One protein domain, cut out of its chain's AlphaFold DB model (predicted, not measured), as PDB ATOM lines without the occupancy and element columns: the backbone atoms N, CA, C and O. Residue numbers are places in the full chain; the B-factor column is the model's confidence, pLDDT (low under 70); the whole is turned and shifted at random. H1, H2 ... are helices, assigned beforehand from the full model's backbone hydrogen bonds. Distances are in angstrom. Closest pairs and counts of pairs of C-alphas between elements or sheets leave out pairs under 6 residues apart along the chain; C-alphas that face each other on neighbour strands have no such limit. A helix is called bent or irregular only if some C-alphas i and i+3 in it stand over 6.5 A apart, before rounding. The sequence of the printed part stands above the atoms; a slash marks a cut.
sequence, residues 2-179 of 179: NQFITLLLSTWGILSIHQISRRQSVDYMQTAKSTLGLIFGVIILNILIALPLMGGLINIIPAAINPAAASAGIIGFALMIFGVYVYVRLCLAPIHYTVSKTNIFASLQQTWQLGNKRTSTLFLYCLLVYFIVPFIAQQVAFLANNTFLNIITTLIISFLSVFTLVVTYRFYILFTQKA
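Overview. This is residues 2 to 179 of the 179 residues of an uncharacterized protein of Mannheimia succiniciproducens (strain MBEL55E) (UniProt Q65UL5). Two long helical hairpins, H2b with H3 and H6 with H7, stick out crosswise from a junction where the short helices H4 and H5 sit. H1 and H2a cross each other on the side of this junction away from the tip of the H2b and H3 hairpin, and H5 reaches the open end of the H6 and H7 hairpin with its last residues, Leu 114 and Gly 115, close to H7 and H6a but not clearly touching them. The printed part has 178 residues with seven named helices, H1 to H7 in chain order, and no named strand; its class is all helix, the packing mostly crossed. It is only just compact, close to loose, with a radius of gyration of the C-alphas of 18.5 A and spans of 61 by 48 by 28 A.

Along the chain. Find C-alpha 2 at (2.281, 1.714, 12.111); from there H1, residues 2 to 21, runs 28.1 A. H2, residues 28 to 65, was assigned as one helix by its hydrogen bonds but is bent, with C-alphas 37 and 40 7.2 A apart; its arms are H2a, residues 28 to 37, and H2b, residues 40 to 65, 36.0 A long. H2b is irregular, C-alphas 49 and 52 being 7.0 A apart. H3, residues 67 to 90, 34.1 A, is irregular too, with C-alphas 68 and 71 7.8 A apart. H4 is residues 93 to 100 and H5 residues 104 to 115. H6, residues 119 to 142, is likewise one helix by its hydrogen bonds but bent, with C-alphas 130 and 133 6.6 A apart; its arms are H6a, residues 119 to 130, and H6b, residues 133 to 142. H7, residues 147 to 177, runs 45.1 A to C-alpha 177 at (5.978, 22.264, -14.439).

Arrangement. Start at H1: its residues 8 to 16 touch H2a, closest at the C-alphas of Trp 12 and Thr 35, 5.6 A, a steep tilt of 55 degrees. H1 also touches H7, closest at Ile 14 and Leu 165, C-alphas 6.3 A apart. H2b and H3 form a hairpin, opposite ways at a shallow tilt of 25 degrees, closest at the C-alphas of Gly 56 and Gly 76, 4.2 A. The hub is H4, which touches four helices, among them H2b, closest at the C-alphas of Val 42 and Pro 94, 5.2 A, and H5, closest at the C-alphas of Tyr 97 and Ser 107, 5.4 A. H3 touches H6a with residues 88 to 89 alone, about perpendicular at 78 degrees, closest at the C-alphas of Val 88 and Phe 123, 5.7 A. H6b and H7 form a hairpin at a shallow tilt of 1 degree, closest at the C-alphas of Ala 137 and Ile 157, 5.6 A. Every O i to N i+4 pair is within hydrogen-bond range in H1, H2a, H4, H5, H6a, H6b and H7, against 17 of 22 in H2b and 17 of 20 in H3.

Size, cuts and confidence. Look at Ser 25 and Ala 68 for the two C-alphas farthest apart, 61.8 A. The printed part has no cut, and no link is long. Mean pLDDT of the printed part is 86.6; residues 178 to 179 are under 70.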
ATOM      1  N   ASN A   2       1.569   0.474  12.478       72.31
ATOM      2  CA  ASN A   2       2.281   1.714  12.111       72.31
ATOM      3  C   ASN A   2       2.061   2.226  10.663       72.31
ATOM      4  O   ASN A   2       2.106   3.423  10.424       72.31
ATOM      5  N   GLN A   3       1.788   1.347   9.688       79.00
ATOM      6  CA  GLN A   3       1.788   1.719   8.257       79.00
ATOM      7  C   GLN A   3       0.683   2.711   7.860       79.00
ATOM      8  O   GLN A   3       0.927   3.633   7.085       79.00
ATOM      9  N   PHE A   4      -0.522   2.554   8.418       82.44
ATOM     10  CA  PHE A   4      -1.625   3.481   8.163       82.44
ATOM     11  C   PHE A   4      -1.306   4.887   8.684       82.44
ATOM     12  O   PHE A   4      -1.517   5.871   7.981       82.44
ATOM     13  N   ILE A   5      -0.735   4.970   9.890       85.06
ATOM     14  CA  ILE A   5      -0.331   6.238  10.505       85.06
ATOM     15  C   ILE A   5       0.770   6.894   9.668       85.06
ATOM     16  O   ILE A   5       0.672   8.076   9.360       85.06
ATOM     17  N   THR A   6       1.767   6.133   9.213       85.56
ATOM     18  CA  THR A   6       2.827   6.643   8.331       85.56
ATOM     19  C   THR A   6       2.277   7.173   7.004       85.56
ATOM     20  O   THR A   6       2.684   8.245   6.549       85.56
ATOM     21  N   LEU A   7       1.323   6.475   6.383       85.81
ATOM     22  CA  LEU A   7       0.655   6.934   5.158       85.81
ATOM     23  C   LEU A   7      -0.148   8.217   5.392       85.81
ATOM     24  O   LEU A   7      -0.087   9.148   4.589       85.81
ATOM     25  N   LEU A   8      -0.862   8.294   6.511       86.75
ATOM     26  CA  LEU A   8      -1.636   9.472   6.877       86.75
ATOM     27  C   LEU A   8      -0.721  10.672   7.144       86.75
ATOM     28  O   LEU A   8      -0.937  11.738   6.571       86.75
ATOM     29  N   LEU A   9       0.334  10.490   7.940       87.31
ATOM     30  CA  LEU A   9       1.308  11.533   8.261       87.31
ATOM     31  C   LEU A   9       2.079  12.006   7.028       87.31
ATOM     32  O   LEU A   9       2.286  13.204   6.866       87.31
ATOM     33  N   SER A  10       2.469  11.100   6.131       86.00
ATOM     34  CA  SER A  10       3.149  11.477   4.888       86.00
ATOM     35  C   SER A  10       2.223  12.252   3.946       86.00
ATOM     36  O   SER A  10       2.607  13.308   3.446       86.00
ATOM     37  N   THR A  11       0.976  11.807   3.771       86.44
ATOM     38  CA  THR A  11      -0.020  12.507   2.939       86.44
ATOM     39  C   THR A  11      -0.362  13.884   3.518       86.44
ATOM     40  O   THR A  11      -0.412  14.878   2.788       86.44
ATOM     41  N   TRP A  12      -0.547  13.976   4.837       89.44
ATOM     42  CA  TRP A  12      -0.781  15.243   5.534       89.44
ATOM     43  C   TRP A  12       0.431  16.176   5.458       89.44
ATOM     44  O   TRP A  12       0.281  17.369   5.182       89.44
ATOM     45  N   GLY A  13       1.640  15.632   5.614       86.94
ATOM     46  CA  GLY A  13       2.892  16.368   5.473       86.94
ATOM     47  C   GLY A  13       3.046  16.978   4.082       86.94
ATOM     48  O   GLY A  13       3.365  18.158   3.963       86.94
ATOM     49  N   ILE A  14       2.736  16.227   3.022       87.31
ATOM     50  CA  ILE A  14       2.804  16.722   1.639       87.31
ATOM     51  C   ILE A  14       1.797  17.851   1.391       87.31
ATOM     52  O   ILE A  14       2.164  18.862   0.792       87.31
ATOM     53  N   LEU A  15       0.557  17.728   1.876       85.56
ATOM     54  CA  LEU A  15      -0.440  18.803   1.763       85.56
ATOM     55  C   LEU A  15      -0.032  20.060   2.532       85.56
ATOM     56  O   LEU A  15      -0.194  21.172   2.027       85.56
ATOM     57  N   SER A  16       0.538  19.888   3.721       84.62
ATOM     58  CA  SER A  16       1.047  20.997   4.528       84.62
ATOM     59  C   SER A  16       2.188  21.718   3.802       84.62
ATOM     60  O   SER A  16       2.158  22.939   3.653       84.62
ATOM     61  N   ILE A  17       3.151  20.969   3.248       86.06
ATOM     62  CA  ILE A  17       4.237  21.520   2.421       86.06
ATOM     63  C   ILE A  17       3.671  22.243   1.190       86.06
ATOM     64  O   ILE A  17       4.166  23.313   0.827       86.06
ATOM     65  N   HIS A  18       2.628  21.702   0.558       87.44
ATOM     66  CA  HIS A  18       1.992  22.322  -0.599       87.44
ATOM     67  C   HIS A  18       1.412  23.707  -0.280       87.44
ATOM     68  O   HIS A  18       1.686  24.666  -1.008       87.44
ATOM     69  N   GLN A  19       0.679  23.842   0.828       84.69
ATOM     70  CA  GLN A  19       0.114  25.124   1.266       84.69
ATOM     71  C   GLN A  19       1.198  26.141   1.637       84.69
ATOM     72  O   GLN A  19       1.159  27.281   1.164       84.69
ATOM     73  N   ILE A  20       2.215  25.711   2.396       85.81
ATOM     74  CA  ILE A  20       3.373  26.546   2.756       85.81
ATOM     75  C   ILE A  20       4.076  27.044   1.487       85.81
ATOM     76  O   ILE A  20       4.366  28.231   1.343       85.81
ATOM     77  N   SER A  21       4.294  26.157   0.514       83.81
ATOM     78  CA  SER A  21       4.926  26.502  -0.762       83.81
ATOM     79  C   SER A  21       4.101  27.479  -1.607       83.81
ATOM     80  O   SER A  21       4.680  28.151  -2.461       83.81
ATOM     81  N   ARG A  22       2.780  27.552  -1.411       83.50
ATOM     82  CA  ARG A  22       1.874  28.500  -2.080       83.50
ATOM     83  C   ARG A  22       1.682  29.805  -1.298       83.50
ATOM     84  O   ARG A  22       0.927  30.654  -1.761       83.50
ATOM     85  N   ARG A  23       2.370  29.984  -0.161       80.31
ATOM     86  CA  ARG A  23       2.196  31.119   0.768       80.31
ATOM     87  C   ARG A  23       0.742  31.293   1.232       80.31
ATOM     88  O   ARG A  23       0.301  32.410   1.479       80.31
ATOM     89  N   GLN A  24      -0.008  30.195   1.319       77.19
ATOM     90  CA  GLN A  24      -1.364  30.199   1.866       77.19
ATOM     91  C   GLN A  24      -1.308  30.029   3.388       77.19
ATOM     92  O   GLN A  24      -0.398  29.383   3.908       77.19
ATOM     93  N   SER A  25      -2.282  30.600   4.102       74.81
ATOM     94  CA  SER A  25      -2.442  30.362   5.538       74.81
ATOM     95  C   SER A  25      -2.716  28.879   5.780       74.81
ATOM     96  O   SER A  25      -3.662  28.323   5.220       74.81
ATOM     97  N   VAL A  26      -1.882  28.241   6.599       74.50
ATOM     98  CA  VAL A  26      -2.016  26.815   6.901       74.50
ATOM     99  C   VAL A  26      -3.081  26.639   7.976       74.50
ATOM    100  O   VAL A  26      -2.834  26.907   9.149       74.50
ATOM    101  N   ASP A  27      -4.263  26.172   7.580       83.94
ATOM    102  CA  ASP A  27      -5.234  25.630   8.527       83.94
ATOM    103  C   ASP A  27      -4.950  24.131   8.717       83.94
ATOM    104  O   ASP A  27      -5.275  23.278   7.879       83.94
ATOM    105  N   TYR A  28      -4.302  23.806   9.836       78.69
ATOM    106  CA  TYR A  28      -3.920  22.438  10.190       78.69
ATOM    107  C   TYR A  28      -5.128  21.510  10.377       78.69
ATOM    108  O   TYR A  28      -5.055  20.323  10.060       78.69
ATOM    109  N   MET A  29      -6.261  22.039  10.844       81.19
ATOM    110  CA  MET A  29      -7.479  21.255  11.036       81.19
ATOM    111  C   MET A  29      -8.145  20.961   9.690       81.19
ATOM    112  O   MET A  29      -8.568  19.833   9.421       81.19
ATOM    113  N   GLN A  30      -8.210  21.959   8.810       81.94
ATOM    114  CA  GLN A  30      -8.776  21.790   7.475       81.94
ATOM    115  C   GLN A  30      -7.921  20.861   6.603       81.94
ATOM    116  O   GLN A  30      -8.464  20.008   5.895       81.94
ATOM    117  N   THR A  31      -6.591  20.969   6.674       83.62
ATOM    118  CA  THR A  31      -5.680  20.054   5.965       83.62
ATOM    119  C   THR A  31      -5.815  18.623   6.457       83.62
ATOM    120  O   THR A  31      -5.925  17.730   5.622       83.62
ATOM    121  N   ALA A  32      -5.902  18.396   7.771       82.94
ATOM    122  CA  ALA A  32      -6.102  17.061   8.331       82.94
ATOM    123  C   ALA A  32      -7.415  16.420   7.842       82.94
ATOM    124  O   ALA A  32      -7.419  15.272   7.392       82.94
ATOM    125  N   LYS A  33      -8.524  17.176   7.833       83.81
ATOM    126  CA  LYS A  33      -9.809  16.710   7.275       83.81
ATOM    127  C   LYS A  33      -9.705  16.391   5.784       83.81
ATOM    128  O   LYS A  33     -10.215  15.365   5.338       83.81
ATOM    129  N   SER A  34      -9.012  17.233   5.014       83.19
ATOM    130  CA  SER A  34      -8.780  16.980   3.590       83.19
ATOM    131  C   SER A  34      -7.932  15.725   3.362       83.19
ATOM    132  O   SER A  34      -8.223  14.971   2.438       83.19
ATOM    133  N   THR A  35      -6.915  15.471   4.190       83.25
ATOM    134  CA  THR A  35      -6.103  14.247   4.120       83.25
ATOM    135  C   THR A  35      -6.949  13.004   4.366       83.25
ATOM    136  O   THR A  35      -6.840  12.040   3.611       83.25
ATOM    137  N   LEU A  36      -7.818  13.030   5.380       85.56
ATOM    138  CA  LEU A  36      -8.711  11.911   5.692       85.56
ATOM    139  C   LEU A  36      -9.649  11.580   4.524       85.56
ATOM    140  O   LEU A  36      -9.862  10.407   4.238       85.56
ATOM    141  N   GLY A  37     -10.152  12.588   3.806       85.00
ATOM    142  CA  GLY A  37     -10.976  12.369   2.610       85.00
ATOM    143  C   GLY A  37     -10.212  11.761   1.426       85.00
ATOM    144  O   GLY A  37     -10.799  11.058   0.609       85.00
ATOM    145  N   LEU A  38      -8.900  11.996   1.338       86.75
ATOM    146  CA  LEU A  38      -8.045  11.526   0.242       86.75
ATOM    147  C   LEU A  38      -7.379  10.171   0.535       86.75
ATOM    148  O   LEU A  38      -6.915   9.502  -0.390       86.75
ATOM    149  N   ILE A  39      -7.329   9.736   1.798       88.50
ATOM    150  CA  ILE A  39      -6.522   8.577   2.208       88.50
ATOM    151  C   ILE A  39      -6.920   7.288   1.479       88.50
ATOM    152  O   ILE A  39      -6.052   6.518   1.077       88.50
ATOM    153  N   PHE A  40      -8.216   7.082   1.229       87.38
ATOM    154  CA  PHE A  40      -8.704   5.913   0.498       87.38
ATOM    155  C   PHE A  40      -8.186   5.882  -0.942       87.38
ATOM    156  O   PHE A  40      -7.720   4.840  -1.401       87.38
ATOM    157  N   GLY A  41      -8.191   7.023  -1.637       88.00
ATOM    158  CA  GLY A  41      -7.648   7.121  -2.992       88.00
ATOM    159  C   GLY A  41      -6.141   6.870  -3.031       88.00
ATOM    160  O   GLY A  41      -5.659   6.139  -3.896       88.00
ATOM    161  N   VAL A  42      -5.402   7.392  -2.047       89.38
ATOM    162  CA  VAL A  42      -3.959   7.144  -1.896       89.38
ATOM    163  C   VAL A  42      -3.671   5.660  -1.657       89.38
ATOM    164  O   VAL A  42      -2.760   5.114  -2.281       89.38
ATOM    165  N   ILE A  43      -4.442   4.985  -0.800       90.50
ATOM    166  CA  ILE A  43      -4.291   3.547  -0.534       90.50
ATOM    167  C   ILE A  43      -4.551   2.736  -1.807       90.50
ATOM    168  O   ILE A  43      -3.719   1.910  -2.178       90.50
ATOM    169  N   ILE A  44      -5.660   3.003  -2.503       91.69
ATOM    170  CA  ILE A  44      -6.019   2.304  -3.746       91.69
ATOM    171  C   ILE A  44      -4.918   2.471  -4.797       91.69
ATOM    172  O   ILE A  44      -4.510   1.486  -5.409       91.69
ATOM    173  N   LEU A  45      -4.398   3.690  -4.976       90.31
ATOM    174  CA  LEU A  45      -3.301   3.951  -5.907       90.31
ATOM    175  C   LEU A  45      -2.045   3.165  -5.536       90.31
ATOM    176  O   LEU A  45      -1.474   2.504  -6.398       90.31
ATOM    177  N   ASN A  46      -1.633   3.186  -4.267       89.69
ATOM    178  CA  ASN A  46      -0.452   2.442  -3.825       89.69
ATOM    179  C   ASN A  46      -0.602   0.932  -4.055       89.69
ATOM    180  O   ASN A  46       0.336   0.302  -4.539       89.69
ATOM    181  N   ILE A  47      -1.779   0.362  -3.776       90.69
ATOM    182  CA  ILE A  47      -2.061  -1.056  -4.043       90.69
ATOM    183  C   ILE A  47      -1.984  -1.336  -5.546       90.69
ATOM    184  O   ILE A  47      -1.281  -2.252  -5.964       90.69
ATOM    185  N   LEU A  48      -2.655  -0.526  -6.369       91.06
ATOM    186  CA  LEU A  48      -2.735  -0.739  -7.815       91.06
ATOM    187  C   LEU A  48      -1.361  -0.658  -8.492       91.06
ATOM    188  O   LEU A  48      -1.061  -1.450  -9.382       91.06
ATOM    189  N   ILE A  49      -0.505   0.258  -8.037       90.25
ATOM    190  CA  ILE A  49       0.859   0.426  -8.551       90.25
ATOM    191  C   ILE A  49       1.783  -0.704  -8.062       90.25
ATOM    192  O   ILE A  49       2.711  -1.089  -8.773       90.25
ATOM    193  N   ALA A  50       1.535  -1.263  -6.873       88.56
ATOM    194  CA  ALA A  50       2.319  -2.361  -6.307       88.56
ATOM    195  C   ALA A  50       1.903  -3.755  -6.814       88.56
ATOM    196  O   ALA A  50       2.699  -4.690  -6.726       88.56
ATOM    197  N   LEU A  51       0.695  -3.913  -7.370       90.19
ATOM    198  CA  LEU A  51       0.172  -5.198  -7.859       90.19
ATOM    199  C   LEU A  51       1.136  -5.945  -8.802       90.19
ATOM    200  O   LEU A  51       1.389  -7.126  -8.555       90.19
ATOM    201  N   PRO A  52       1.724  -5.307  -9.836       87.38
ATOM    202  CA  PRO A  52       2.676  -5.982 -10.719       87.38
ATOM    203  C   PRO A  52       3.910  -6.532  -9.986       87.38
ATOM    204  O   PRO A  52       4.363  -7.636 -10.280       87.38
ATOM    205  N   LEU A  53       4.427  -5.790  -8.998       89.19
ATOM    206  CA  LEU A  53       5.563  -6.218  -8.174       89.19
ATOM    207  C   LEU A  53       5.190  -7.412  -7.290       89.19
ATOM    208  O   LEU A  53       5.945  -8.380  -7.202       89.19
ATOM    209  N   MET A  54       4.009  -7.370  -6.669       88.88
ATOM    210  CA  MET A  54       3.495  -8.485  -5.868       88.88
ATOM    211  C   MET A  54       3.318  -9.745  -6.718       88.88
ATOM    212  O   MET A  54       3.725 -10.826  -6.296       88.88
ATOM    213  N   GLY A  55       2.779  -9.605  -7.933       87.44
ATOM    214  CA  GLY A  55       2.655 -10.704  -8.890       87.44
ATOM    215  C   GLY A  55       4.004 -11.342  -9.231       87.44
ATOM    216  O   GLY A  55       4.108 -12.566  -9.255       87.44
ATOM    217  N   GLY A  56       5.056 -10.540  -9.418       87.38
ATOM    218  CA  GLY A  56       6.419 -11.051  -9.608       87.38
ATOM    219  C   GLY A  56       6.911 -11.874  -8.412       87.38
ATOM    220  O   GLY A  56       7.335 -13.018  -8.577       87.38
ATOM    221  N   LEU A  57       6.785 -11.337  -7.195       87.12
ATOM    222  CA  LEU A  57       7.246 -11.999  -5.967       87.12
ATOM    223  C   LEU A  57       6.534 -13.327  -5.684       87.12
ATOM    224  O   LEU A  57       7.192 -14.292  -5.293       87.12
ATOM    225  N   ILE A  58       5.221 -13.400  -5.924       88.19
ATOM    226  CA  ILE A  58       4.422 -14.625  -5.736       88.19
ATOM    227  C   ILE A  58       4.940 -15.772  -6.611       88.19
ATOM    228  O   ILE A  58       4.832 -16.929  -6.220       88.19
ATOM    229  N   ASN A  59       5.539 -15.468  -7.763       85.19
ATOM    230  CA  ASN A  59       6.089 -16.471  -8.672       85.19
ATOM    231  C   ASN A  59       7.568 -16.799  -8.385       85.19
ATOM    232  O   ASN A  59       7.988 -17.939  -8.571       85.19
ATOM    233  N   ILE A  60       8.357 -15.833  -7.895       86.25
ATOM    234  CA  ILE A  60       9.791 -16.023  -7.599       86.25
ATOM    235  C   ILE A  60      10.007 -16.850  -6.323       86.25
ATOM    236  O   ILE A  60      10.834 -17.760  -6.316       86.25
ATOM    237  N   ILE A  61       9.283 -16.547  -5.239       84.38
ATOM    238  CA  ILE A  61       9.530 -17.168  -3.926       84.38
ATOM    239  C   ILE A  61       9.332 -18.697  -3.966       84.38
ATOM    240  O   ILE A  61      10.225 -19.413  -3.515       84.38
ATOM    241  N   PRO A  62       8.241 -19.241  -4.540       82.44
ATOM    242  CA  PRO A  62       8.064 -20.690  -4.634       82.44
ATOM    243  C   PRO A  62       9.096 -21.357  -5.548       82.44
ATOM    244  O   PRO A  62       9.553 -22.458  -5.246       82.44
ATOM    245  N   ALA A  63       9.501 -20.688  -6.633       81.75
ATOM    246  CA  ALA A  63      10.518 -21.184  -7.559       81.75
ATOM    247  C   ALA A  63      11.919 -21.261  -6.929       81.75
ATOM    248  O   ALA A  63      12.719 -22.108  -7.317       81.75
ATOM    249  N   ALA A  64      12.208 -20.414  -5.935       79.25
ATOM    250  CA  ALA A  64      13.454 -20.464  -5.173       79.25
ATOM    251  C   ALA A  64      13.506 -21.641  -4.181       79.25
ATOM    252  O   ALA A  64      14.591 -22.073  -3.799       79.25
ATOM    253  N   ILE A  65      12.345 -22.150  -3.756       84.88
ATOM    254  CA  ILE A  65      12.228 -23.209  -2.742       84.88
ATOM    255  C   ILE A  65      11.993 -24.580  -3.396       84.88
ATOM    256  O   ILE A  65      12.433 -25.597  -2.866       84.88
ATOM    257  N   ASN A  66      11.322 -24.627  -4.553       82.56
ATOM    258  CA  ASN A  66      10.988 -25.863  -5.257       82.56
ATOM    259  C   ASN A  66      11.542 -25.869  -6.700       82.56
ATOM    260  O   ASN A  66      11.031 -25.129  -7.547       82.56
ATOM    261  N   PRO A  67      12.503 -26.756  -7.030       72.50
ATOM    262  CA  PRO A  67      13.068 -26.881  -8.377       72.50
ATOM    263  C   PRO A  67      12.033 -27.201  -9.467       72.50
ATOM    264  O   PRO A  67      12.213 -26.813 -10.619       72.50
ATOM    265  N   ALA A  68      10.922 -27.862  -9.120       75.31
ATOM    266  CA  ALA A  68       9.836 -28.159 -10.059       75.31
ATOM    267  C   ALA A  68       9.057 -26.903 -10.498       75.31
ATOM    268  O   ALA A  68       8.348 -26.932 -11.500       75.31
ATOM    269  N   ALA A  69       9.206 -25.790  -9.774       71.00
ATOM    270  CA  ALA A  69       8.598 -24.499 -10.081       71.00
ATOM    271  C   ALA A  69       9.565 -23.531 -10.797       71.00
ATOM    272  O   ALA A  69       9.265 -22.345 -10.927       71.00
ATOM    273  N   ALA A  70      10.709 -24.008 -11.305       70.88
ATOM    274  CA  ALA A  70      11.725 -23.165 -11.949       70.88
ATOM    275  C   ALA A  70      11.195 -22.352 -13.151       70.88
ATOM    276  O   ALA A  70      11.589 -21.201 -13.346       70.88
ATOM    277  N   SER A  71      10.255 -22.905 -13.925       75.12
ATOM    278  CA  SER A  71       9.602 -22.206 -15.043       75.12
ATOM    279  C   SER A  71       8.741 -21.021 -14.583       75.12
ATOM    280  O   SER A  71       8.732 -19.977 -15.238       75.12
ATOM    281  N   ALA A  72       8.086 -21.133 -13.422       76.12
ATOM    282  CA  ALA A  72       7.359 -20.028 -12.797       76.12
ATOM    283  C   ALA A  72       8.312 -18.921 -12.318       76.12
ATOM    284  O   ALA A  72       7.969 -17.742 -12.394       76.12
ATOM    285  N   GLY A  73       9.541 -19.272 -11.923       79.69
ATOM    286  CA  GLY A  73      10.577 -18.309 -11.545       79.69
ATOM    287  C   GLY A  73      10.944 -17.349 -12.679       79.69
ATOM    288  O   GLY A  73      11.003 -16.140 -12.459       79.69
ATOM    289  N   ILE A  74      11.113 -17.854 -13.907       84.62
ATOM    290  CA  ILE A  74      11.425 -17.030 -15.092       84.62
ATOM    291  C   ILE A  74      10.295 -16.028 -15.372       84.62
ATOM    292  O   ILE A  74      10.550 -14.841 -15.588       84.62
ATOM    293  N   ILE A  75       9.040 -16.486 -15.314       85.56
ATOM    294  CA  ILE A  75       7.854 -15.630 -15.470       85.56
ATOM    295  C   ILE A  75       7.810 -14.580 -14.353       85.56
ATOM    296  O   ILE A  75       7.561 -13.404 -14.618       85.56
ATOM    297  N   GLY A  76       8.115 -14.981 -13.118       87.50
ATOM    298  CA  GLY A  76       8.201 -14.089 -11.969       87.50
ATOM    299  C   GLY A  76       9.236 -12.979 -12.151       87.50
ATOM    300  O   GLY A  76       8.928 -11.819 -11.886       87.50
ATOM    301  N   PHE A  77      10.424 -13.292 -12.676       87.50
ATOM    302  CA  PHE A  77      11.443 -12.287 -12.994       87.50
ATOM    303  C   PHE A  77      10.985 -11.309 -14.079       87.50
ATOM    304  O   PHE A  77      11.156 -10.098 -13.916       87.50
ATOM    305  N   ALA A  78      10.364 -11.796 -15.155       90.19
ATOM    306  CA  ALA A  78       9.816 -10.931 -16.199       90.19
ATOM    307  C   ALA A  78       8.730  -9.990 -15.643       90.19
ATOM    308  O   ALA A  78       8.761  -8.782 -15.901       90.19
ATOM    309  N   LEU A  79       7.821 -10.515 -14.812       90.69
ATOM    310  CA  LEU A  79       6.817  -9.716 -14.104       90.69
ATOM    311  C   LEU A  79       7.449  -8.709 -13.145       90.69
ATOM    312  O   LEU A  79       6.956  -7.591 -13.043       90.69
ATOM    313  N   MET A  80       8.539  -9.068 -12.466       90.88
ATOM    314  CA  MET A  80       9.238  -8.171 -11.548       90.88
ATOM    315  C   MET A  80       9.859  -6.987 -12.295       90.88
ATOM    316  O   MET A  80       9.676  -5.844 -11.883       90.88
ATOM    317  N   ILE A  81      10.527  -7.230 -13.428       91.38
ATOM    318  CA  ILE A  81      11.088  -6.165 -14.277       91.38
ATOM    319  C   ILE A  81       9.970  -5.246 -14.777       91.38
ATOM    320  O   ILE A  81      10.067  -4.021 -14.662       91.38
ATOM    321  N   PHE A  82       8.883  -5.829 -15.284       90.69
ATOM    322  CA  PHE A  82       7.718  -5.066 -15.717       90.69
ATOM    323  C   PHE A  82       7.098  -4.270 -14.560       90.69
ATOM    324  O   PHE A  82       6.748  -3.102 -14.720       90.69
ATOM    325  N   GLY A  83       7.013  -4.865 -13.374       91.31
ATOM    326  CA  GLY A  83       6.463  -4.221 -12.194       91.31
ATOM    327  C   GLY A  83       7.310  -3.058 -11.706       91.31
ATOM    328  O   GLY A  83       6.756  -2.005 -11.407       91.31
ATOM    329  N   VAL A  84       8.639  -3.185 -11.715       90.69
ATOM    330  CA  VAL A  84       9.552  -2.072 -11.415       90.69
ATOM    331  C   VAL A  84       9.354  -0.946 -12.425       90.69
ATOM    332  O   VAL A  84       9.248   0.215 -12.038       90.69
ATOM    333  N   TYR A  85       9.242  -1.272 -13.713       90.19
ATOM    334  CA  TYR A  85       9.000  -0.283 -14.759       90.19
ATOM    335  C   TYR A  85       7.682   0.485 -14.555       90.19
ATOM    336  O   TYR A  85       7.668   1.718 -14.611       90.19
ATOM    337  N   VAL A  86       6.585  -0.222 -14.265       90.94
ATOM    338  CA  VAL A  86       5.279   0.386 -13.965       90.94
ATOM    339  C   VAL A  86       5.344   1.223 -12.685       90.94
ATOM    340  O   VAL A  86       4.879   2.363 -12.679       90.94
ATOM    341  N   TYR A  87       5.970   0.699 -11.630       90.75
ATOM    342  CA  TYR A  87       6.114   1.376 -10.343       90.75
ATOM    343  C   TYR A  87       6.881   2.689 -10.478       90.75
ATOM    344  O   TYR A  87       6.413   3.735 -10.036       90.75
ATOM    345  N   VAL A  88       8.027   2.670 -11.160       90.19
ATOM    346  CA  VAL A  88       8.845   3.863 -11.405       90.19
ATOM    347  C   VAL A  88       8.057   4.920 -12.173       90.19
ATOM    348  O   VAL A  88       8.124   6.102 -11.834       90.19
ATOM    349  N   ARG A  89       7.275   4.520 -13.181       87.94
ATOM    350  CA  ARG A  89       6.460   5.461 -13.957       87.94
ATOM    351  C   ARG A  89       5.314   6.065 -13.158       87.94
ATOM    352  O   ARG A  89       4.990   7.226 -13.374       87.94
ATOM    353  N   LEU A  90       4.710   5.300 -12.254       89.25
ATOM    354  CA  LEU A  90       3.517   5.710 -11.515       89.25
ATOM    355  C   LEU A  90       3.794   6.144 -10.070       89.25
ATOM    356  O   LEU A  90       2.855   6.523  -9.378       89.25
ATOM    357  N   CYS A  91       5.050   6.169  -9.615       88.94
ATOM    358  CA  CYS A  91       5.405   6.506  -8.229       88.94
ATOM    359  C   CYS A  91       4.888   7.882  -7.765       88.94
ATOM    360  O   CYS A  91       4.615   8.078  -6.584       88.94
ATOM    361  N   LEU A  92       4.693   8.827  -8.693       88.94
ATOM    362  CA  LEU A  92       4.153  10.159  -8.403       88.94
ATOM    363  C   LEU A  92       2.620  10.246  -8.448       88.94
ATOM    364  O   LEU A  92       2.072  11.278  -8.063       88.94
ATOM    365  N   ALA A  93       1.906   9.205  -8.886       89.00
ATOM    366  CA  ALA A  93       0.452   9.256  -9.039       89.00
ATOM    367  C   ALA A  93      -0.295   9.523  -7.715       89.00
ATOM    368  O   ALA A  93      -1.178  10.384  -7.714       89.00
ATOM    369  N   PRO A  94       0.075   8.913  -6.565       86.62
ATOM    370  CA  PRO A  94      -0.537   9.249  -5.274       86.62
ATOM    371  C   PRO A  94      -0.314  10.713  -4.867       86.62
ATOM    372  O   PRO A  94      -1.196  11.347  -4.282       86.62
ATOM    373  N   ILE A  95       0.848  11.275  -5.215       88.38
ATOM    374  CA  ILE A  95       1.179  12.677  -4.941       88.38
ATOM    375  C   ILE A  95       0.347  13.595  -5.831       88.38
ATOM    376  O   ILE A  95      -0.250  14.552  -5.341       88.38
ATOM    377  N   HIS A  96       0.237  13.264  -7.118       89.06
ATOM    378  CA  HIS A  96      -0.589  13.999  -8.066       89.06
ATOM    379  C   HIS A  96      -2.063  14.011  -7.652       89.06
ATOM    380  O   HIS A  96      -2.703  15.058  -7.681       89.06
ATOM    381  N   TYR A  97      -2.599  12.863  -7.237       88.56
ATOM    382  CA  TYR A  97      -3.957  12.747  -6.707       88.56
ATOM    383  C   TYR A  97      -4.177  13.673  -5.502       88.56
ATOM    384  O   TYR A  97      -5.161  14.409  -5.445       88.56
ATOM    385  N   THR A  98      -3.216  13.690  -4.577       84.69
ATOM    386  CA  THR A  98      -3.289  14.476  -3.341       84.69
ATOM    387  C   THR A  98      -3.203  15.982  -3.605       84.69
ATOM    388  O   THR A  98      -3.991  16.752  -3.063       84.69
ATOM    389  N   VAL A  99      -2.259  16.415  -4.446       85.00
ATOM    390  CA  VAL A  99      -1.987  17.839  -4.700       85.00
ATOM    391  C   VAL A  99      -2.994  18.448  -5.676       85.00
ATOM    392  O   VAL A  99      -3.510  19.533  -5.423       85.00
ATOM    393  N   SER A 100      -3.312  17.751  -6.769       82.75
ATOM    394  CA  SER A 100      -4.215  18.259  -7.810       82.75
ATOM    395  C   SER A 100      -5.694  17.976  -7.526       82.75
ATOM    396  O   SER A 100      -6.545  18.463  -8.267       82.75
ATOM    397  N   LYS A 101      -6.016  17.194  -6.481       80.75
ATOM    398  CA  LYS A 101      -7.387  16.777  -6.117       80.75
ATOM    399  C   LYS A 101      -8.170  16.194  -7.303       80.75
ATOM    400  O   LYS A 101      -9.347  16.490  -7.493       80.75
ATOM    401  N   THR A 102      -7.501  15.397  -8.134       81.06
ATOM    402  CA  THR A 102      -8.099  14.784  -9.328       81.06
ATOM    403  C   THR A 102      -8.670  13.400  -9.031       81.06
ATOM    404  O   THR A 102      -8.418  12.817  -7.983       81.06
ATOM    405  N   ASN A 103      -9.440  12.837  -9.966       87.25
ATOM    406  CA  ASN A 103      -9.891  11.449  -9.868       87.25
ATOM    407  C   ASN A 103      -8.707  10.468  -9.921       87.25
ATOM    408  O   ASN A 103      -7.705  10.721 -10.592       87.25
ATOM    409  N   ILE A 104      -8.863   9.303  -9.284       85.31
ATOM    410  CA  ILE A 104      -7.849   8.234  -9.229       85.31
ATOM    411  C   ILE A 104      -7.351   7.875 -10.639       85.31
ATOM    412  O   ILE A 104      -6.153   7.928 -10.909       85.31
ATOM    413  N   PHE A 105      -8.266   7.593 -11.570       86.69
ATOM    414  CA  PHE A 105      -7.903   7.223 -12.940       86.69
ATOM    415  C   PHE A 105      -7.216   8.366 -13.702       86.69
ATOM    416  O   PHE A 105      -6.217   8.144 -14.383       86.69
ATOM    417  N   ALA A 106      -7.689   9.603 -13.521       86.69
ATOM    418  CA  ALA A 106      -7.066  10.778 -14.126       86.69
ATOM    419  C   ALA A 106      -5.625  10.968 -13.623       86.69
ATOM    420  O   ALA A 106      -4.726  11.227 -14.419       86.69
ATOM    421  N   SER A 107      -5.382  10.762 -12.322       86.25
ATOM    422  CA  SER A 107      -4.040  10.845 -11.737       86.25
ATOM    423  C   SER A 107      -3.080   9.794 -12.309       86.25
ATOM    424  O   SER A 107      -1.930  10.120 -12.607       86.25
ATOM    425  N   LEU A 108      -3.554   8.565 -12.545       87.62
ATOM    426  CA  LEU A 108      -2.770   7.504 -13.186       87.62
ATOM    427  C   LEU A 108      -2.453   7.851 -14.637       87.62
ATOM    428  O   LEU A 108      -1.292   7.814 -15.036       87.62
ATOM    429  N   GLN A 109      -3.470   8.227 -15.414       88.81
ATOM    430  CA  GLN A 109      -3.317   8.537 -16.831       88.81
ATOM    431  C   GLN A 109      -2.367   9.718 -17.053       88.81
ATOM    432  O   GLN A 109      -1.462   9.634 -17.882       88.81
ATOM    433  N   GLN A 110      -2.531  10.799 -16.288       85.75
ATOM    434  CA  GLN A 110      -1.666  11.973 -16.389       85.75
ATOM    435  C   GLN A 110      -0.230  11.628 -15.995       85.75
ATOM    436  O   GLN A 110       0.696  11.907 -16.751       85.75
ATOM    437  N   THR A 111      -0.028  10.940 -14.868       87.38
ATOM    438  CA  THR A 111       1.321  10.542 -14.433       87.38
ATOM    439  C   THR A 111       1.985   9.607 -15.446       87.38
ATOM    440  O   THR A 111       3.172   9.755 -15.735       87.38
ATOM    441  N   TRP A 112       1.220   8.704 -16.062       88.50
ATOM    442  CA  TRP A 112       1.708   7.819 -17.118       88.50
ATOM    443  C   TRP A 112       2.179   8.586 -18.359       88.50
ATOM    444  O   TRP A 112       3.276   8.340 -18.867       88.50
ATOM    445  N   GLN A 113       1.376   9.543 -18.833       86.56
ATOM    446  CA  GLN A 113       1.719  10.383 -19.984       86.56
ATOM    447  C   GLN A 113       2.971  11.225 -19.708       86.56
ATOM    448  O   GLN A 113       3.893  11.245 -20.527       86.56
ATOM    449  N   LEU A 114       3.047  11.842 -18.526       83.31
ATOM    450  CA  LEU A 114       4.204  12.623 -18.087       83.31
ATOM    451  C   LEU A 114       5.469  11.758 -17.939       83.31
ATOM    452  O   LEU A 114       6.573  12.180 -18.289       83.31
ATOM    453  N   GLY A 115       5.314  10.523 -17.459       79.12
ATOM    454  CA  GLY A 115       6.398   9.560 -17.272       79.12
ATOM    455  C   GLY A 115       7.019   9.042 -18.567       79.12
ATOM    456  O   GLY A 115       8.176   8.607 -18.549       79.12
ATOM    457  N   ASN A 116       6.308   9.117 -19.697       80.56
ATOM    458  CA  ASN A 116       6.726   8.447 -20.928       80.56
ATOM    459  C   ASN A 116       8.043   8.993 -21.510       80.56
ATOM    460  O   ASN A 116       8.864   8.219 -21.991       80.56
ATOM    461  N   LYS A 117       8.286  10.306 -21.418       76.81
ATOM    462  CA  LYS A 117       9.511  10.949 -21.938       76.81
ATOM    463  C   LYS A 117      10.610  11.145 -20.887       76.81
ATOM    464  O   LYS A 117      11.696  11.607 -21.217       76.81
ATOM    465  N   ARG A 118      10.336  10.835 -19.614       82.69
ATOM    466  CA  ARG A 118      11.207  11.166 -18.465       82.69
ATOM    467  C   ARG A 118      11.423   9.999 -17.508       82.69
ATOM    468  O   ARG A 118      11.712  10.195 -16.330       82.69
ATOM    469  N   THR A 119      11.305   8.775 -18.018       83.50
ATOM    470  CA  THR A 119      11.415   7.560 -17.200       83.50
ATOM    471  C   THR A 119      12.772   7.465 -16.487       83.50
ATOM    472  O   THR A 119      12.801   7.071 -15.330       83.50
ATOM    473  N   SER A 120      13.878   7.901 -17.106       85.00
ATOM    474  CA  SER A 120      15.207   7.901 -16.464       85.00
ATOM    475  C   SER A 120      15.278   8.832 -15.241       85.00
ATOM    476  O   SER A 120      15.777   8.445 -14.187       85.00
ATOM    477  N   THR A 121      14.702  10.033 -15.333       88.31
ATOM    478  CA  THR A 121      14.645  10.974 -14.205       88.31
ATOM    479  C   THR A 121      13.756  10.447 -13.077       88.31
ATOM    480  O   THR A 121      14.129  10.547 -11.910       88.31
ATOM    481  N   LEU A 122      12.607   9.845 -13.415       89.62
ATOM    482  CA  LEU A 122      11.745   9.167 -12.441       89.62
ATOM    483  C   LEU A 122      12.454   7.982 -11.781       89.62
ATOM    484  O   LEU A 122      12.300   7.776 -10.584       89.62
ATOM    485  N   PHE A 123      13.252   7.231 -12.542       89.31
ATOM    486  CA  PHE A 123      14.028   6.110 -12.028       89.31
ATOM    487  C   PHE A 123      15.060   6.564 -10.997       89.31
ATOM    488  O   PHE A 123      15.092   6.013  -9.902       89.31
ATOM    489  N   LEU A 124      15.849   7.601 -11.298       90.00
ATOM    490  CA  LEU A 124      16.826   8.159 -10.354       90.00
ATOM    491  C   LEU A 124      16.160   8.688  -9.082       90.00
ATOM    492  O   LEU A 124      16.642   8.432  -7.981       90.00
ATOM    493  N   TYR A 125      15.032   9.386  -9.226       91.69
ATOM    494  CA  TYR A 125      14.227   9.813  -8.086       91.69
ATOM    495  C   TYR A 125      13.750   8.619  -7.256       91.69
ATOM    496  O   TYR A 125      13.895   8.618  -6.035       91.69
ATOM    497  N   CYS A 126      13.217   7.593  -7.920       89.69
ATOM    498  CA  CYS A 126      12.690   6.413  -7.259       89.69
ATOM    499  C   CYS A 126      13.794   5.673  -6.490       89.69
ATOM    500  O   CYS A 126      13.625   5.348  -5.318       89.69
ATOM    501  N   LEU A 127      14.959   5.499  -7.119       89.81
ATOM    502  CA  LEU A 127      16.149   4.927  -6.498       89.81
ATOM    503  C   LEU A 127      16.577   5.737  -5.268       89.81
ATOM    504  O   LEU A 127      16.855   5.169  -4.218       89.81
ATOM    505  N   LEU A 128      16.598   7.065  -5.357       91.50
ATOM    506  CA  LEU A 128      16.998   7.909  -4.236       91.50
ATOM    507  C   LEU A 128      16.016   7.796  -3.061       91.50
ATOM    508  O   LEU A 128      16.426   7.517  -1.936       91.50
ATOM    509  N   VAL A 129      14.725   7.992  -3.321       91.69
ATOM    510  CA  VAL A 129      13.697   8.127  -2.280       91.69
ATOM    511  C   VAL A 129      13.236   6.788  -1.719       91.69
ATOM    512  O   VAL A 129      13.083   6.663  -0.509       91.69
ATOM    513  N   TYR A 130      13.011   5.789  -2.570       88.56
ATOM    514  CA  TYR A 130      12.451   4.505  -2.145       88.56
ATOM    515  C   TYR A 130      13.517   3.443  -1.866       88.56
ATOM    516  O   TYR A 130      13.187   2.419  -1.272       88.56
ATOM    517  N   PHE A 131      14.780   3.670  -2.249       89.56
ATOM    518  CA  PHE A 131      15.867   2.722  -1.992       89.56
ATOM    519  C   PHE A 131      16.995   3.318  -1.142       89.56
ATOM    520  O   PHE A 131      17.207   2.857  -0.023       89.56
ATOM    521  N   ILE A 132      17.686   4.365  -1.609       91.88
ATOM    522  CA  ILE A 132      18.878   4.912  -0.932       91.88
ATOM    523  C   ILE A 132      18.538   5.456   0.458       91.88
ATOM    524  O   ILE A 132      19.197   5.089   1.431       91.88
ATOM    525  N   VAL A 133      17.517   6.309   0.583       92.81
ATOM    526  CA  VAL A 133      17.163   6.892   1.887       92.81
ATOM    527  C   VAL A 133      16.720   5.819   2.894       92.81
ATOM    528  O   VAL A 133      17.279   5.800   3.994       92.81
ATOM    529  N   PRO A 134      15.799   4.890   2.558       90.94
ATOM    530  CA  PRO A 134      15.452   3.784   3.446       90.94
ATOM    531  C   PRO A 134      16.649   2.907   3.803       90.94
ATOM    532  O   PRO A 134      16.774   2.499   4.954       90.94
ATOM    533  N   PHE A 135      17.555   2.649   2.857       91.88
ATOM    534  CA  PHE A 135      18.767   1.881   3.117       91.88
ATOM    535  C   PHE A 135      19.653   2.567   4.162       91.88
ATOM    536  O   PHE A 135      20.020   1.939   5.151       91.88
ATOM    537  N   ILE A 136      19.929   3.866   4.009       93.00
ATOM    538  CA  ILE A 136      20.690   4.648   4.997       93.00
ATOM    539  C   ILE A 136      19.979   4.635   6.353       93.00
ATOM    540  O   ILE A 136      20.617   4.385   7.372       93.00
ATOM    541  N   ALA A 137      18.662   4.858   6.375       91.94
ATOM    542  CA  ALA A 137      17.877   4.848   7.606       91.94
ATOM    543  C   ALA A 137      17.974   3.498   8.338       91.94
ATOM    544  O   ALA A 137      18.117   3.480   9.557       91.94
ATOM    545  N   GLN A 138      17.965   2.382   7.601       91.62
ATOM    546  CA  GLN A 138      18.138   1.044   8.168       91.62
ATOM    547  C   GLN A 138      19.545   0.818   8.724       91.62
ATOM    548  O   GLN A 138      19.680   0.286   9.823       91.62
ATOM    549  N   GLN A 139      20.593   1.262   8.023       91.62
ATOM    550  CA  GLN A 139      21.960   1.171   8.548       91.62
ATOM    551  C   GLN A 139      22.110   1.993   9.834       91.62
ATOM    552  O   GLN A 139      22.646   1.507  10.823       91.62
ATOM    553  N   VAL A 140      21.567   3.214   9.864       90.44
ATOM    554  CA  VAL A 140      21.564   4.069  11.061       90.44
ATOM    555  C   VAL A 140      20.785   3.419  12.206       90.44
ATOM    556  O   VAL A 140      21.241   3.456  13.345       90.44
ATOM    557  N   ALA A 141      19.641   2.789  11.923       90.19
ATOM    558  CA  ALA A 141      18.871   2.058  12.925       90.19
ATOM    559  C   ALA A 141      19.658   0.874  13.509       90.19
ATOM    560  O   ALA A 141      19.613   0.654  14.715       90.19
ATOM    561  N   PHE A 142      20.424   0.153  12.686       90.06
ATOM    562  CA  PHE A 142      21.244  -0.976  13.130       90.06
ATOM    563  C   PHE A 142      22.352  -0.573  14.117       90.06
ATOM    564  O   PHE A 142      22.741  -1.365  14.968       90.06
ATOM    565  N   LEU A 143      22.837   0.673  14.062       86.38
ATOM    566  CA  LEU A 143      23.829   1.194  15.012       86.38
ATOM    567  C   LEU A 143      23.252   1.442  16.425       86.38
ATOM    568  O   LEU A 143      24.010   1.693  17.368       86.38
ATOM    569  N   ALA A 144      21.928   1.397  16.598       87.69
ATOM    570  CA  ALA A 144      21.251   1.694  17.857       87.69
ATOM    571  C   ALA A 144      21.334   0.531  18.862       87.69
ATOM    572  O   ALA A 144      20.362  -0.177  19.102       87.69
ATOM    573  N   ASN A 145      22.491   0.366  19.502       87.81
ATOM    574  CA  ASN A 145      22.710  -0.718  20.472       87.81
ATOM    575  C   ASN A 145      22.315  -0.368  21.917       87.81
ATOM    576  O   ASN A 145      22.237  -1.248  22.765       87.81
ATOM    577  N   ASN A 146      22.082   0.913  22.212       91.88
ATOM    578  CA  ASN A 146      21.738   1.407  23.548       91.88
ATOM    579  C   ASN A 146      20.620   2.448  23.457       91.88
ATOM    580  O   ASN A 146      20.503   3.137  22.444       91.88
ATOM    581  N   THR A 147      19.862   2.651  24.540       90.94
ATOM    582  CA  THR A 147      18.734   3.603  24.585       90.94
ATOM    583  C   THR A 147      19.129   5.023  24.174       90.94
ATOM    584  O   THR A 147      18.403   5.667  23.424       90.94
ATOM    585  N   PHE A 148      20.302   5.502  24.602       91.94
ATOM    586  CA  PHE A 148      20.806   6.824  24.217       91.94
ATOM    587  C   PHE A 148      21.051   6.938  22.704       91.94
ATOM    588  O   PHE A 148      20.571   7.871  22.063       91.94
ATOM    589  N   LEU A 149      21.739   5.953  22.116       91.75
ATOM    590  CA  LEU A 149      21.962   5.905  20.669       91.75
ATOM    591  C   LEU A 149      20.643   5.759  19.910       91.75
ATOM    592  O   LEU A 149      20.483   6.392  18.876       91.75
ATOM    593  N   ASN A 150      19.680   5.010  20.448       93.00
ATOM    594  CA  ASN A 150      18.361   4.843  19.845       93.00
ATOM    595  C   ASN A 150      17.586   6.165  19.726       93.00
ATOM    596  O   ASN A 150      16.923   6.416  18.721       93.00
ATOM    597  N   ILE A 151      17.693   7.051  20.721       94.12
ATOM    598  CA  ILE A 151      17.093   8.393  20.645       94.12
ATOM    599  C   ILE A 151      17.729   9.190  19.498       94.12
ATOM    600  O   ILE A 151      17.018   9.797  18.694       94.12
ATOM    601  N   ILE A 152      19.059   9.152  19.383       93.44
ATOM    602  CA  ILE A 152      19.802   9.869  18.337       93.44
ATOM    603  C   ILE A 152      19.464   9.322  16.947       93.44
ATOM    604  O   ILE A 152      19.145  10.092  16.041       93.44
ATOM    605  N   THR A 153      19.493   8.002  16.760       93.31
ATOM    606  CA  THR A 153      19.185   7.367  15.471       93.31
ATOM    607  C   THR A 153      17.738   7.623  15.065       93.31
ATOM    608  O   THR A 153      17.485   7.960  13.911       93.31
ATOM    609  N   THR A 154      16.793   7.583  16.008       92.25
ATOM    610  CA  THR A 154      15.386   7.929  15.756       92.25
ATOM    611  C   THR A 154      15.232   9.382  15.304       92.25
ATOM    612  O   THR A 154      14.459   9.659  14.382       92.25
ATOM    613  N   LEU A 155      15.989  10.316  15.888       94.12
ATOM    614  CA  LEU A 155      15.982  11.723  15.477       94.12
ATOM    615  C   LEU A 155      16.510  11.881  14.044       94.12
ATOM    616  O   LEU A 155      15.872  12.549  13.229       94.12
ATOM    617  N   ILE A 156      17.613  11.206  13.707       93.75
ATOM    618  CA  ILE A 156      18.185  11.201  12.353       93.75
ATOM    619  C   ILE A 156      17.187  10.623  11.338       93.75
ATOM    620  O   ILE A 156      16.942  11.230  10.297       93.75
ATOM    621  N   ILE A 157      16.561   9.482  11.641       93.06
ATOM    622  CA  ILE A 157      15.571   8.836  10.765       93.06
ATOM    623  C   ILE A 157      14.336   9.728  10.574       93.06
ATOM    624  O   ILE A 157      13.818   9.853   9.460       93.06
ATOM    625  N   SER A 158      13.882  10.397  11.635       92.44
ATOM    626  CA  SER A 158      12.762  11.344  11.567       92.44
ATOM    627  C   SER A 158      13.104  12.547  10.686       92.44
ATOM    628  O   SER A 158      12.303  12.938   9.835       92.44
ATOM    629  N   PHE A 159      14.317  13.091  10.821       93.19
ATOM    630  CA  PHE A 159      14.821  14.159   9.957       93.19
ATOM    631  C   PHE A 159      14.870  13.725   8.486       93.19
ATOM    632  O   PHE A 159      14.338  14.424   7.623       93.19
ATOM    633  N   LEU A 160      15.433  12.546   8.196       92.75
ATOM    634  CA  LEU A 160      15.474  11.980   6.843       92.75
ATOM    635  C   LEU A 160      14.071  11.787   6.257       92.75
ATOM    636  O   LEU A 160      13.854  12.041   5.072       92.75
ATOM    637  N   SER A 161      13.103  11.388   7.082       90.94
ATOM    638  CA  SER A 161      11.708  11.218   6.665       90.94
ATOM    639  C   SER A 161      11.085  12.549   6.231       90.94
ATOM    640  O   SER A 161      10.513  12.637   5.145       90.94
ATOM    641  N   VAL A 162      11.254  13.615   7.022       91.06
ATOM    642  CA  VAL A 162      10.770  14.963   6.665       91.06
ATOM    643  C   VAL A 162      11.493  15.502   5.431       91.06
ATOM    644  O   VAL A 162      10.851  16.024   4.518       91.06
ATOM    645  N   PHE A 163      12.814  15.332   5.361       91.44
ATOM    646  CA  PHE A 163      13.613  15.712   4.196       91.44
ATOM    647  C   PHE A 163      13.092  15.043   2.917       91.44
ATOM    648  O   PHE A 163      12.884  15.706   1.900       91.44
ATOM    649  N   THR A 164      12.784  13.749   2.993       92.19
ATOM    650  CA  THR A 164      12.232  12.975   1.876       92.19
ATOM    651  C   THR A 164      10.882  13.516   1.411       92.19
ATOM    652  O   THR A 164      10.658  13.617   0.204       92.19
ATOM    653  N   LEU A 165       9.999  13.935   2.325       91.12
ATOM    654  CA  LEU A 165       8.719  14.563   1.967       91.12
ATOM    655  C   LEU A 165       8.923  15.873   1.194       91.12
ATOM    656  O   LEU A 165       8.266  16.102   0.176       91.12
ATOM    657  N   VAL A 166       9.859  16.716   1.638       91.38
ATOM    658  CA  VAL A 166      10.182  17.982   0.961       91.38
ATOM    659  C   VAL A 166      10.757  17.728  -0.433       91.38
ATOM    660  O   VAL A 166      10.316  18.357  -1.397       91.38
ATOM    661  N   VAL A 167      11.699  16.789  -0.561       91.00
ATOM    662  CA  VAL A 167      12.287  16.398  -1.853       91.00
ATOM    663  C   VAL A 167      11.217  15.842  -2.790       91.00
ATOM    664  O   VAL A 167      11.141  16.271  -3.939       91.00
ATOM    665  N   THR A 168      10.346  14.962  -2.292       92.62
ATOM    666  CA  THR A 168       9.221  14.378  -3.040       92.62
ATOM    667  C   THR A 168       8.316  15.465  -3.606       92.62
ATOM    668  O   THR A 168       8.040  15.495  -4.806       92.62
ATOM    669  N   TYR A 169       7.901  16.412  -2.761       90.56
ATOM    670  CA  TYR A 169       7.058  17.523  -3.181       90.56
ATOM    671  C   TYR A 169       7.742  18.412  -4.230       90.56
ATOM    672  O   TYR A 169       7.153  18.731  -5.263       90.56
ATOM    673  N   ARG A 170       8.999  18.809  -3.996       89.50
ATOM    674  CA  ARG A 170       9.751  19.663  -4.931       89.50
ATOM    675  C   ARG A 170       9.965  18.979  -6.274       89.50
ATOM    676  O   ARG A 170       9.772  19.612  -7.311       89.50
ATOM    677  N   PHE A 171      10.322  17.700  -6.255       90.69
ATOM    678  CA  PHE A 171      10.493  16.903  -7.458       90.69
ATOM    679  C   PHE A 171       9.182  16.796  -8.241       90.69
ATOM    680  O   PHE A 171       9.176  17.043  -9.443       90.69
ATOM    681  N   TYR A 172       8.061  16.536  -7.563       89.50
ATOM    682  CA  TYR A 172       6.733  16.515  -8.177       89.50
ATOM    683  C   TYR A 172       6.383  17.840  -8.880       89.50
ATOM    684  O   TYR A 172       5.965  17.837 -10.041       89.50
ATOM    685  N   ILE A 173       6.596  18.983  -8.219       88.19
ATOM    686  CA  ILE A 173       6.341  20.297  -8.825       88.19
ATOM    687  C   ILE A 173       7.221  20.507 -10.064       88.19
ATOM    688  O   ILE A 173       6.712  20.882 -11.114       88.19
ATOM    689  N   LEU A 174       8.520  20.213  -9.991       86.56
ATOM    690  CA  LEU A 174       9.418  20.341 -11.147       86.56
ATOM    691  C   LEU A 174       9.028  19.409 -12.301       86.56
ATOM    692  O   LEU A 174       9.156  19.775 -13.472       86.56
ATOM    693  N   PHE A 175       8.557  18.209 -11.974       84.25
ATOM    694  CA  PHE A 175       8.151  17.205 -12.945       84.25
ATOM    695  C   PHE A 175       6.894  17.626 -13.712       84.25
ATOM    696  O   PHE A 175       6.846  17.477 -14.934       84.25
ATOM    697  N   THR A 176       5.920  18.203 -13.005       83.62
ATOM    698  CA  THR A 176       4.671  18.724 -13.581       83.62
ATOM    699  C   THR A 176       4.846  20.071 -14.287       83.62
ATOM    700  O   THR A 176       4.194  20.303 -15.293       83.62
ATOM    701  N   GLN A 177       5.742  20.948 -13.824       77.50
ATOM    702  CA  GLN A 177       5.978  22.264 -14.439       77.50
ATOM    703  C   GLN A 177       6.699  22.203 -15.782       77.50
ATOM    704  O   GLN A 177       6.508  23.073 -16.624       77.50
ATOM    705  N   LYS A 178       7.568  21.210 -15.975       59.34
ATOM    706  CA  LYS A 178       8.284  21.032 -17.241       59.34
ATOM    707  C   LYS A 178       7.464  20.237 -18.264       59.34
ATOM    708  O   LYS A 178       8.030  19.867 -19.286       59.34
ATOM    709  N   ALA A 179       6.245  19.817 -17.931       53.72
ATOM    710  CA  ALA A 179       5.394  18.985 -18.778       53.72
ATOM    711  C   ALA A 179       4.927  19.711 -20.039       53.72
ATOM    712  O   ALA A 179       4.564  20.900 -19.914       53.72
TER     713      ALA A 179